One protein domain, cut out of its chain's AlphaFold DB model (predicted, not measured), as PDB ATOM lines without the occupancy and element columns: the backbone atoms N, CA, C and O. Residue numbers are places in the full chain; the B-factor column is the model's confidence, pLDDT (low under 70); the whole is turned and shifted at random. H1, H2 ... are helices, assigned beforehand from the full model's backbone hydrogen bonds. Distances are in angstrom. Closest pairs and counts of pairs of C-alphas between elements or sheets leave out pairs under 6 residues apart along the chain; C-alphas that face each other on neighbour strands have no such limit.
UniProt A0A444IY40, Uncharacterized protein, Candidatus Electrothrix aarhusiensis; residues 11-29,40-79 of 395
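This is residues 11 to 29 and 40 to 79 of the 395 residues of an uncharacterized protein of Candidatus Electrothrix aarhusiensis (UniProt A0A444IY40). One long helix, H2, and a shorter one, H1, make an open V with unequal arms: the end of H1 comes near the beginning of H2, and from that corner the two spread apart. The printed part has 59 residues with two named helices, H1 then H2, and no named strand; the class is all helix. It is extended, with a radius of gyration of the C-alphas of 18.8 A and spans of 56 by 26 by 15 A.

Find C-alpha 40 at (45.657, -14.878, 24.968); from there H2, residues 40 to 78, runs 57.3 A to C-alpha 78 at (-10.792, -20.907, 17.318). H1, residues 11 to 28, begins at C-alpha 11 at (29.251, -32.606, 7.866) and is 25.8 A long.

Look at Gln 26 and Ile 42: their C-alphas, the closest of H1 and H2, are 7.6 A apart, and the helices are close but not clearly touching. They run opposite ways at a steep tilt of 53 degrees. In H1 and H2 every O i to N i+4 pair is within hydrogen-bond range.

The C-alphas farthest apart, of Thr 28 and Asp 79, are 57.5 A apart. Residues 30 to 39 are not printed; C-alphas 29 and 40 are 14.7 A apart across this cut. Residues 11 to 21 and 50 to 79 stand free. The pLDDT is under 70 at residues 26 to 27.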
ATOM      1  N   ILE A  11      29.486 -33.505   6.727       83.94
ATOM      2  CA  ILE A  11      29.251 -32.606   7.866       83.94
ATOM      3  C   ILE A  11      30.568 -32.313   8.597       83.94
ATOM      4  O   ILE A  11      30.852 -31.152   8.885       83.94
ATOM      5  N   TYR A  12      31.407 -33.328   8.830       80.69
ATOM      6  CA  TYR A  12      32.712 -33.124   9.467       80.69
ATOM      7  C   TYR A  12      33.657 -32.276   8.615       80.69
ATOM      8  O   TYR A  12      34.302 -31.378   9.148       80.69
ATOM      9  N   SER A  13      33.699 -32.501   7.300       83.25
ATOM     10  CA  SER A  13      34.517 -31.695   6.385       83.25
ATOM     11  C   SER A  13      34.098 -30.222   6.406       83.25
ATOM     12  O   SER A  13      34.934 -29.338   6.566       83.25
ATOM     13  N   THR A  14      32.788 -29.957   6.363       85.75
ATOM     14  CA  THR A  14      32.247 -28.590   6.429       85.75
ATOM     15  C   THR A  14      32.594 -27.917   7.759       85.75
ATOM     16  O   THR A  14      32.992 -26.756   7.780       85.75
ATOM     17  N   LEU A  15      32.511 -28.653   8.871       85.69
ATOM     18  CA  LEU A  15      32.830 -28.137  10.203       85.69
ATOM     19  C   LEU A  15      34.324 -27.811  10.360       85.69
ATOM     20  O   LEU A  15      34.667 -26.765  10.907       85.69
ATOM     21  N   VAL A  16      35.210 -28.658   9.828       84.19
ATOM     22  CA  VAL A  16      36.662 -28.403   9.805       84.19
ATOM     23  C   VAL A  16      36.990 -27.181   8.948       84.19
ATOM     24  O   VAL A  16      37.809 -26.357   9.347       84.19
ATOM     25  N   LEU A  17      36.324 -27.022   7.803       84.56
ATOM     26  CA  LEU A  17      36.551 -25.899   6.890       84.56
ATOM     27  C   LEU A  17      36.094 -24.568   7.505       84.56
ATOM     28  O   LEU A  17      36.804 -23.567   7.405       84.56
ATOM     29  N   VAL A  18      34.961 -24.564   8.218       82.12
ATOM     30  CA  VAL A  18      34.492 -23.402   8.996       82.12
ATOM     31  C   VAL A  18      35.465 -23.071  10.126       82.12
ATOM     32  O   VAL A  18      35.830 -21.908  10.281       82.12
ATOM     33  N   LEU A  19      35.936 -24.074  10.874       81.19
ATOM     34  CA  LEU A  19      36.908 -23.873  11.951       81.19
ATOM     35  C   LEU A  19      38.214 -23.266  11.415       81.19
ATOM     36  O   LEU A  19      38.723 -22.298  11.971       81.19
ATOM     37  N   PHE A  20      38.727 -23.798  10.307       78.62
ATOM     38  CA  PHE A  20      39.949 -23.313   9.672       78.62
ATOM     39  C   PHE A  20      39.794 -21.886   9.129       78.62
ATOM     40  O   PHE A  20      40.666 -21.046   9.336       78.62
ATOM     41  N   SER A  21      38.651 -21.582   8.508       76.69
ATOM     42  CA  SER A  21      38.333 -20.230   8.027       76.69
ATOM     43  C   SER A  21      38.240 -19.226   9.178       76.69
ATOM     44  O   SER A  21      38.718 -18.101   9.051       76.69
ATOM     45  N   LEU A  22      37.683 -19.639  10.323       75.56
ATOM     46  CA  LEU A  22      37.622 -18.818  11.531       75.56
ATOM     47  C   LEU A  22      39.026 -18.523  12.076       75.56
ATOM     48  O   LEU A  22      39.322 -17.386  12.430       75.56
ATOM     49  N   VAL A  23      39.910 -19.525  12.104       72.88
ATOM     50  CA  VAL A  23      41.308 -19.352  12.532       72.88
ATOM     51  C   VAL A  23      42.048 -18.393  11.596       72.88
ATOM     52  O   VAL A  23      42.704 -17.470  12.072       72.88
ATOM     53  N   LEU A  24      41.894 -18.545  10.278       78.31
ATOM     54  CA  LEU A  24      42.499 -17.636   9.299       78.31
ATOM     55  C   LEU A  24      41.980 -16.198   9.424       78.31
ATOM     56  O   LEU A  24      42.765 -15.254   9.337       78.31
ATOM     57  N   TYR A  25      40.679 -16.021   9.666       79.38
ATOM     58  CA  TYR A  25      40.083 -14.705   9.901       79.38
ATOM     59  C   TYR A  25      40.681 -14.024  11.143       79.38
ATOM     60  O   TYR A  25      41.004 -12.841  11.113       79.38
ATOM     61  N   GLN A  26      40.907 -14.785  12.216       65.56
ATOM     62  CA  GLN A  26      41.513 -14.253  13.440       65.56
ATOM     63  C   GLN A  26      42.999 -13.906  13.266       65.56
ATOM     64  O   GLN A  26      43.458 -12.913  13.823       65.56
ATOM     65  N   ILE A  27      43.745 -14.686  12.473       68.06
ATOM     66  CA  ILE A  27      45.167 -14.423  12.188       68.06
ATOM     67  C   ILE A  27      45.330 -13.176  11.312       68.06
ATOM     68  O   ILE A  27      46.227 -12.369  11.537       68.06
ATOM     69  N   THR A  28      44.459 -12.993  10.320       76.44
ATOM     70  CA  THR A  28      44.551 -11.864   9.378       76.44
ATOM     71  C   THR A  28      44.092 -10.530   9.971       76.44
ATOM     72  O   THR A  28      44.519  -9.482   9.494       76.44
ATOM     73  N   GLY A  29      43.270 -10.545  11.024       72.38
ATOM     74  CA  GLY A  29      42.735  -9.335  11.654       72.38
ATOM     75  C   GLY A  29      43.679  -8.588  12.608       72.38
ATOM     76  O   GLY A  29      43.353  -7.466  12.981       72.38
ATOM     77  N   GLY A  40      46.694 -15.497  24.140       77.94
ATOM     78  CA  GLY A  40      45.657 -14.878  24.968       77.94
ATOM     79  C   GLY A  40      44.505 -14.323  24.129       77.94
ATOM     80  O   GLY A  40      43.338 -14.556  24.445       77.94
ATOM     81  N   VAL A  41      44.825 -13.667  23.010       76.50
ATOM     82  CA  VAL A  41      43.824 -13.129  22.074       76.50
ATOM     83  C   VAL A  41      43.019 -14.250  21.410       76.50
ATOM     84  O   VAL A  41      41.803 -14.127  21.274       76.50
ATOM     85  N   ILE A  42      43.652 -15.377  21.067       78.69
ATOM     86  CA  ILE A  42      42.966 -16.547  20.498       78.69
ATOM     87  C   ILE A  42      42.000 -17.160  21.518       78.69
ATOM     88  O   ILE A  42      40.838 -17.393  21.185       78.69
ATOM     89  N   ILE A  43      42.429 -17.379  22.766       80.88
ATOM     90  CA  ILE A  43      41.565 -17.943  23.820       80.88
ATOM     91  C   ILE A  43      40.388 -17.004  24.112       80.88
ATOM     92  O   ILE A  43      39.237 -17.445  24.142       80.88
ATOM     93  N   MET A  44      40.647 -15.701  24.262       81.00
ATOM     94  CA  MET A  44      39.599 -14.703  24.490       81.00
ATOM     95  C   MET A  44      38.641 -14.604  23.292       81.00
ATOM     96  O   MET A  44      37.430 -14.474  23.473       81.00
ATOM     97  N   GLY A  45      39.160 -14.739  22.068       81.50
ATOM     98  CA  GLY A  45      38.380 -14.799  20.835       81.50
ATOM     99  C   GLY A  45      37.465 -16.023  20.771       81.50
ATOM    100  O   GLY A  45      36.285 -15.889  20.439       81.50
ATOM    101  N   ILE A  46      37.960 -17.206  21.148       82.06
ATOM    102  CA  ILE A  46      37.158 -18.438  21.214       82.06
ATOM    103  C   ILE A  46      36.040 -18.287  22.248       82.06
ATOM    104  O   ILE A  46      34.878 -18.528  21.921       82.06
ATOM    105  N   LEU A  47      36.355 -17.824  23.462       79.19
ATOM    106  CA  LEU A  47      35.357 -17.614  24.518       79.19
ATOM    107  C   LEU A  47      34.278 -16.612  24.096       79.19
ATOM    108  O   LEU A  47      33.089 -16.866  24.288       79.19
ATOM    109  N   ARG A  48      34.667 -15.510  23.447       84.81
ATOM    110  CA  ARG A  48      33.724 -14.518  22.916       84.81
ATOM    111  C   ARG A  48      32.847 -15.085  21.800       84.81
ATOM    112  O   ARG A  48      31.662 -14.766  21.735       84.81
ATOM    113  N   THR A  49      33.401 -15.948  20.951       83.06
ATOM    114  CA  THR A  49      32.641 -16.624  19.888       83.06
ATOM    115  C   THR A  49      31.628 -17.599  20.485       83.06
ATOM    116  O   THR A  49      30.466 -17.592  20.087       83.06
ATOM    117  N   ILE A  50      32.024 -18.377  21.499       83.50
ATOM    118  CA  ILE A  50      31.120 -19.264  22.246       83.50
ATOM    119  C   ILE A  50      29.999 -18.452  22.901       83.50
ATOM    120  O   ILE A  50      28.828 -18.793  22.754       83.50
ATOM    121  N   GLN A  51      30.335 -17.344  23.566       84.25
ATOM    122  CA  GLN A  51      29.348 -16.453  24.178       84.25
ATOM    123  C   GLN A  51      28.360 -15.898  23.142       84.25
ATOM    124  O   GLN A  51      27.158 -15.871  23.398       84.25
ATOM    125  N   TRP A  52      28.843 -15.490  21.966       92.00
ATOM    126  CA  TRP A  52      27.989 -15.015  20.878       92.00
ATOM    127  C   TRP A  52      27.058 -16.114  20.355       92.00
ATOM    128  O   TRP A  52      25.865 -15.867  20.193       92.00
ATOM    129  N   ILE A  53      27.560 -17.339  20.168       86.62
ATOM    130  CA  ILE A  53      26.747 -18.495  19.756       86.62
ATOM    131  C   ILE A  53      25.653 -18.780  20.790       86.62
ATOM    132  O   ILE A  53      24.497 -18.977  20.416       86.62
ATOM    133  N   ILE A  54      25.987 -18.759  22.084       84.69
ATOM    134  CA  ILE A  54      25.017 -18.954  23.170       84.69
ATOM    135  C   ILE A  54      23.955 -17.850  23.140       84.69
ATOM    136  O   ILE A  54      22.764 -18.152  23.164       84.69
ATOM    137  N   ALA A  55      24.364 -16.584  23.026       89.19
ATOM    138  CA  ALA A  55      23.442 -15.454  22.961       89.19
ATOM    139  C   ALA A  55      22.500 -15.542  21.748       89.19
ATOM    140  O   ALA A  55      21.295 -15.343  21.890       89.19
ATOM    141  N   MET A  56      23.026 -15.899  20.573       93.12
ATOM    142  CA  MET A  56      22.240 -16.068  19.346       93.12
ATOM    143  C   MET A  56      21.254 -17.233  19.485       93.12
ATOM    144  O   MET A  56      20.073 -17.094  19.173       93.12
ATOM    145  N   THR A  57      21.705 -18.353  20.055       87.06
ATOM    146  CA  THR A  57      20.856 -19.521  20.320       87.06
ATOM    147  C   THR A  57      19.718 -19.171  21.282       87.06
ATOM    148  O   THR A  57      18.568 -19.501  21.004       87.06
ATOM    149  N   LEU A  58      20.003 -18.454  22.375       90.06
ATOM    150  CA  LEU A  58      18.986 -17.994  23.328       90.06
ATOM    151  C   LEU A  58      17.993 -17.016  22.689       90.06
ATOM    152  O   LEU A  58      16.789 -17.143  22.907       90.06
ATOM    153  N   ALA A  59      18.475 -16.076  21.871       92.38
ATOM    154  CA  ALA A  59      17.621 -15.139  21.145       92.38
ATOM    155  C   ALA A  59      16.684 -15.862  20.163       92.38
ATOM    156  O   ALA A  59      15.493 -15.553  20.094       92.38
ATOM    157  N   LEU A  60      17.193 -16.868  19.446       91.25
ATOM    158  CA  LEU A  60      16.406 -17.697  18.532       91.25
ATOM    159  C   LEU A  60      15.342 -18.497  19.301       91.25
ATOM    160  O   LEU A  60      14.179 -18.526  18.903       91.25
ATOM    161  N   LEU A  61      15.707 -19.077  20.446       87.62
ATOM    162  CA  LEU A  61      14.793 -19.839  21.300       87.62
ATOM    163  C   LEU A  61      13.671 -18.952  21.867       87.62
ATOM    164  O   LEU A  61      12.506 -19.349  21.844       87.62
ATOM    165  N   ALA A  62      13.995 -17.724  22.285       92.50
ATOM    166  CA  ALA A  62      13.011 -16.728  22.705       92.50
ATOM    167  C   ALA A  62      12.072 -16.315  21.557       92.50
ATOM    168  O   ALA A  62      10.858 -16.235  21.749       92.50
ATOM    169  N   CYS A  63      12.611 -16.116  20.350       96.94
ATOM    170  CA  CYS A  63      11.823 -15.805  19.158       96.94
ATOM    171  C   CYS A  63      10.846 -16.942  18.808       96.94
ATOM    172  O   CYS A  63       9.657 -16.701  18.601       96.94
ATOM    173  N   LEU A  64      11.309 -18.197  18.828       91.00
ATOM    174  CA  LEU A  64      10.449 -19.363  18.610       91.00
ATOM    175  C   LEU A  64       9.369 -19.492  19.685       91.00
ATOM    176  O   LEU A  64       8.214 -19.740  19.351       91.00
ATOM    177  N   ALA A  65       9.714 -19.287  20.958       91.75
ATOM    178  CA  ALA A  65       8.741 -19.308  22.046       91.75
ATOM    179  C   ALA A  65       7.637 -18.258  21.841       91.75
ATOM    180  O   ALA A  65       6.457 -18.563  22.022       91.75
ATOM    181  N   PHE A  66       8.000 -17.052  21.397       96.88
ATOM    182  CA  PHE A  66       7.046 -15.990  21.077       96.88
ATOM    183  C   PHE A  66       6.135 -16.354  19.896       96.88
ATOM    184  O   PHE A  66       4.916 -16.206  19.988       96.88
ATOM    185  N   LEU A  67       6.695 -16.903  18.813       95.62
ATOM    186  CA  LEU A  67       5.914 -17.368  17.662       95.62
ATOM    187  C   LEU A  67       4.947 -18.494  18.044       95.62
ATOM    188  O   LEU A  67       3.781 -18.461  17.648       95.62
ATOM    189  N   PHE A  68       5.394 -19.456  18.856       92.62
ATOM    190  CA  PHE A  68       4.523 -20.511  19.369       92.62
ATOM    191  C   PHE A  68       3.420 -19.951  20.264       92.62
ATOM    192  O   PHE A  68       2.275 -20.377  20.136       92.62
ATOM    193  N   ALA A  69       3.718 -18.978  21.128       94.25
ATOM    194  CA  ALA A  69       2.713 -18.346  21.977       94.25
ATOM    195  C   ALA A  69       1.616 -17.657  21.151       94.25
ATOM    196  O   ALA A  69       0.433 -17.863  21.422       94.25
ATOM    197  N   ILE A  70       1.988 -16.907  20.107       96.00
ATOM    198  CA  ILE A  70       1.020 -16.281  19.193       96.00
ATOM    199  C   ILE A  70       0.208 -17.347  18.458       96.00
ATOM    200  O   ILE A  70      -1.018 -17.253  18.399       96.00
ATOM    201  N   PHE A  71       0.872 -18.372  17.923       95.75
ATOM    202  CA  PHE A  71       0.213 -19.448  17.189       95.75
ATOM    203  C   PHE A  71      -0.809 -20.189  18.061       95.75
ATOM    204  O   PHE A  71      -1.970 -20.317  17.675       95.75
ATOM    205  N   PHE A  72      -0.421 -20.622  19.263       93.50
ATOM    206  CA  PHE A  72      -1.341 -21.288  20.185       93.50
ATOM    207  C   PHE A  72      -2.423 -20.346  20.704       93.50
ATOM    208  O   PHE A  72      -3.556 -20.782  20.867       93.50
ATOM    209  N   GLY A  73      -2.121 -19.062  20.910       94.06
ATOM    210  CA  GLY A  73      -3.125 -18.055  21.248       94.06
ATOM    211  C   GLY A  73      -4.202 -17.939  20.169       94.06
ATOM    212  O   GLY A  73      -5.390 -18.004  20.477       94.06
ATOM    213  N   ALA A  74      -3.795 -17.859  18.900       95.50
ATOM    214  CA  ALA A  74      -4.716 -17.827  17.770       95.50
ATOM    215  C   ALA A  74      -5.546 -19.118  17.679       95.50
ATOM    216  O   ALA A  74      -6.769 -19.052  17.604       95.50
ATOM    217  N   VAL A  75      -4.916 -20.297  17.753       94.81
ATOM    218  CA  VAL A  75      -5.634 -21.584  17.683       94.81
ATOM    219  C   VAL A  75      -6.579 -21.768  18.872       94.81
ATOM    220  O   VAL A  75      -7.685 -22.263  18.690       94.81
ATOM    221  N   ALA A  76      -6.200 -21.336  20.076       95.19
ATOM    222  CA  ALA A  76      -7.045 -21.439  21.263       95.19
ATOM    223  C   ALA A  76      -8.311 -20.573  21.179       95.19
ATOM    224  O   ALA A  76      -9.319 -20.943  21.783       95.19
ATOM    225  N   LEU A  77      -8.277 -19.463  20.428       95.38
ATOM    226  CA  LEU A  77      -9.459 -18.643  20.148       95.38
ATOM    227  C   LEU A  77     -10.439 -19.337  19.190       95.38
ATOM    228  O   LEU A  77     -11.644 -19.141  19.327       95.38
ATOM    229  N   PHE A  78      -9.947 -20.158  18.256       95.69
ATOM    230  CA  PHE A  78     -10.792 -20.907  17.318       95.69
ATOM    231  C   PHE A  78     -11.284 -22.243  17.889       95.69
ATOM    232  O   PHE A  78     -12.465 -22.561  17.786       95.69
ATOM    233  N   ASP A  79     -10.394 -23.030  18.497       95.75
ATOM    234  CA  ASP A  79     -10.722 -24.307  19.128       95.75
ATOM    235  C   ASP A  79      -9.717 -24.662  20.236       95.75
ATOM    236  O   ASP A  79      -8.592 -25.137  20.018       95.75
TER     237      ASP A  79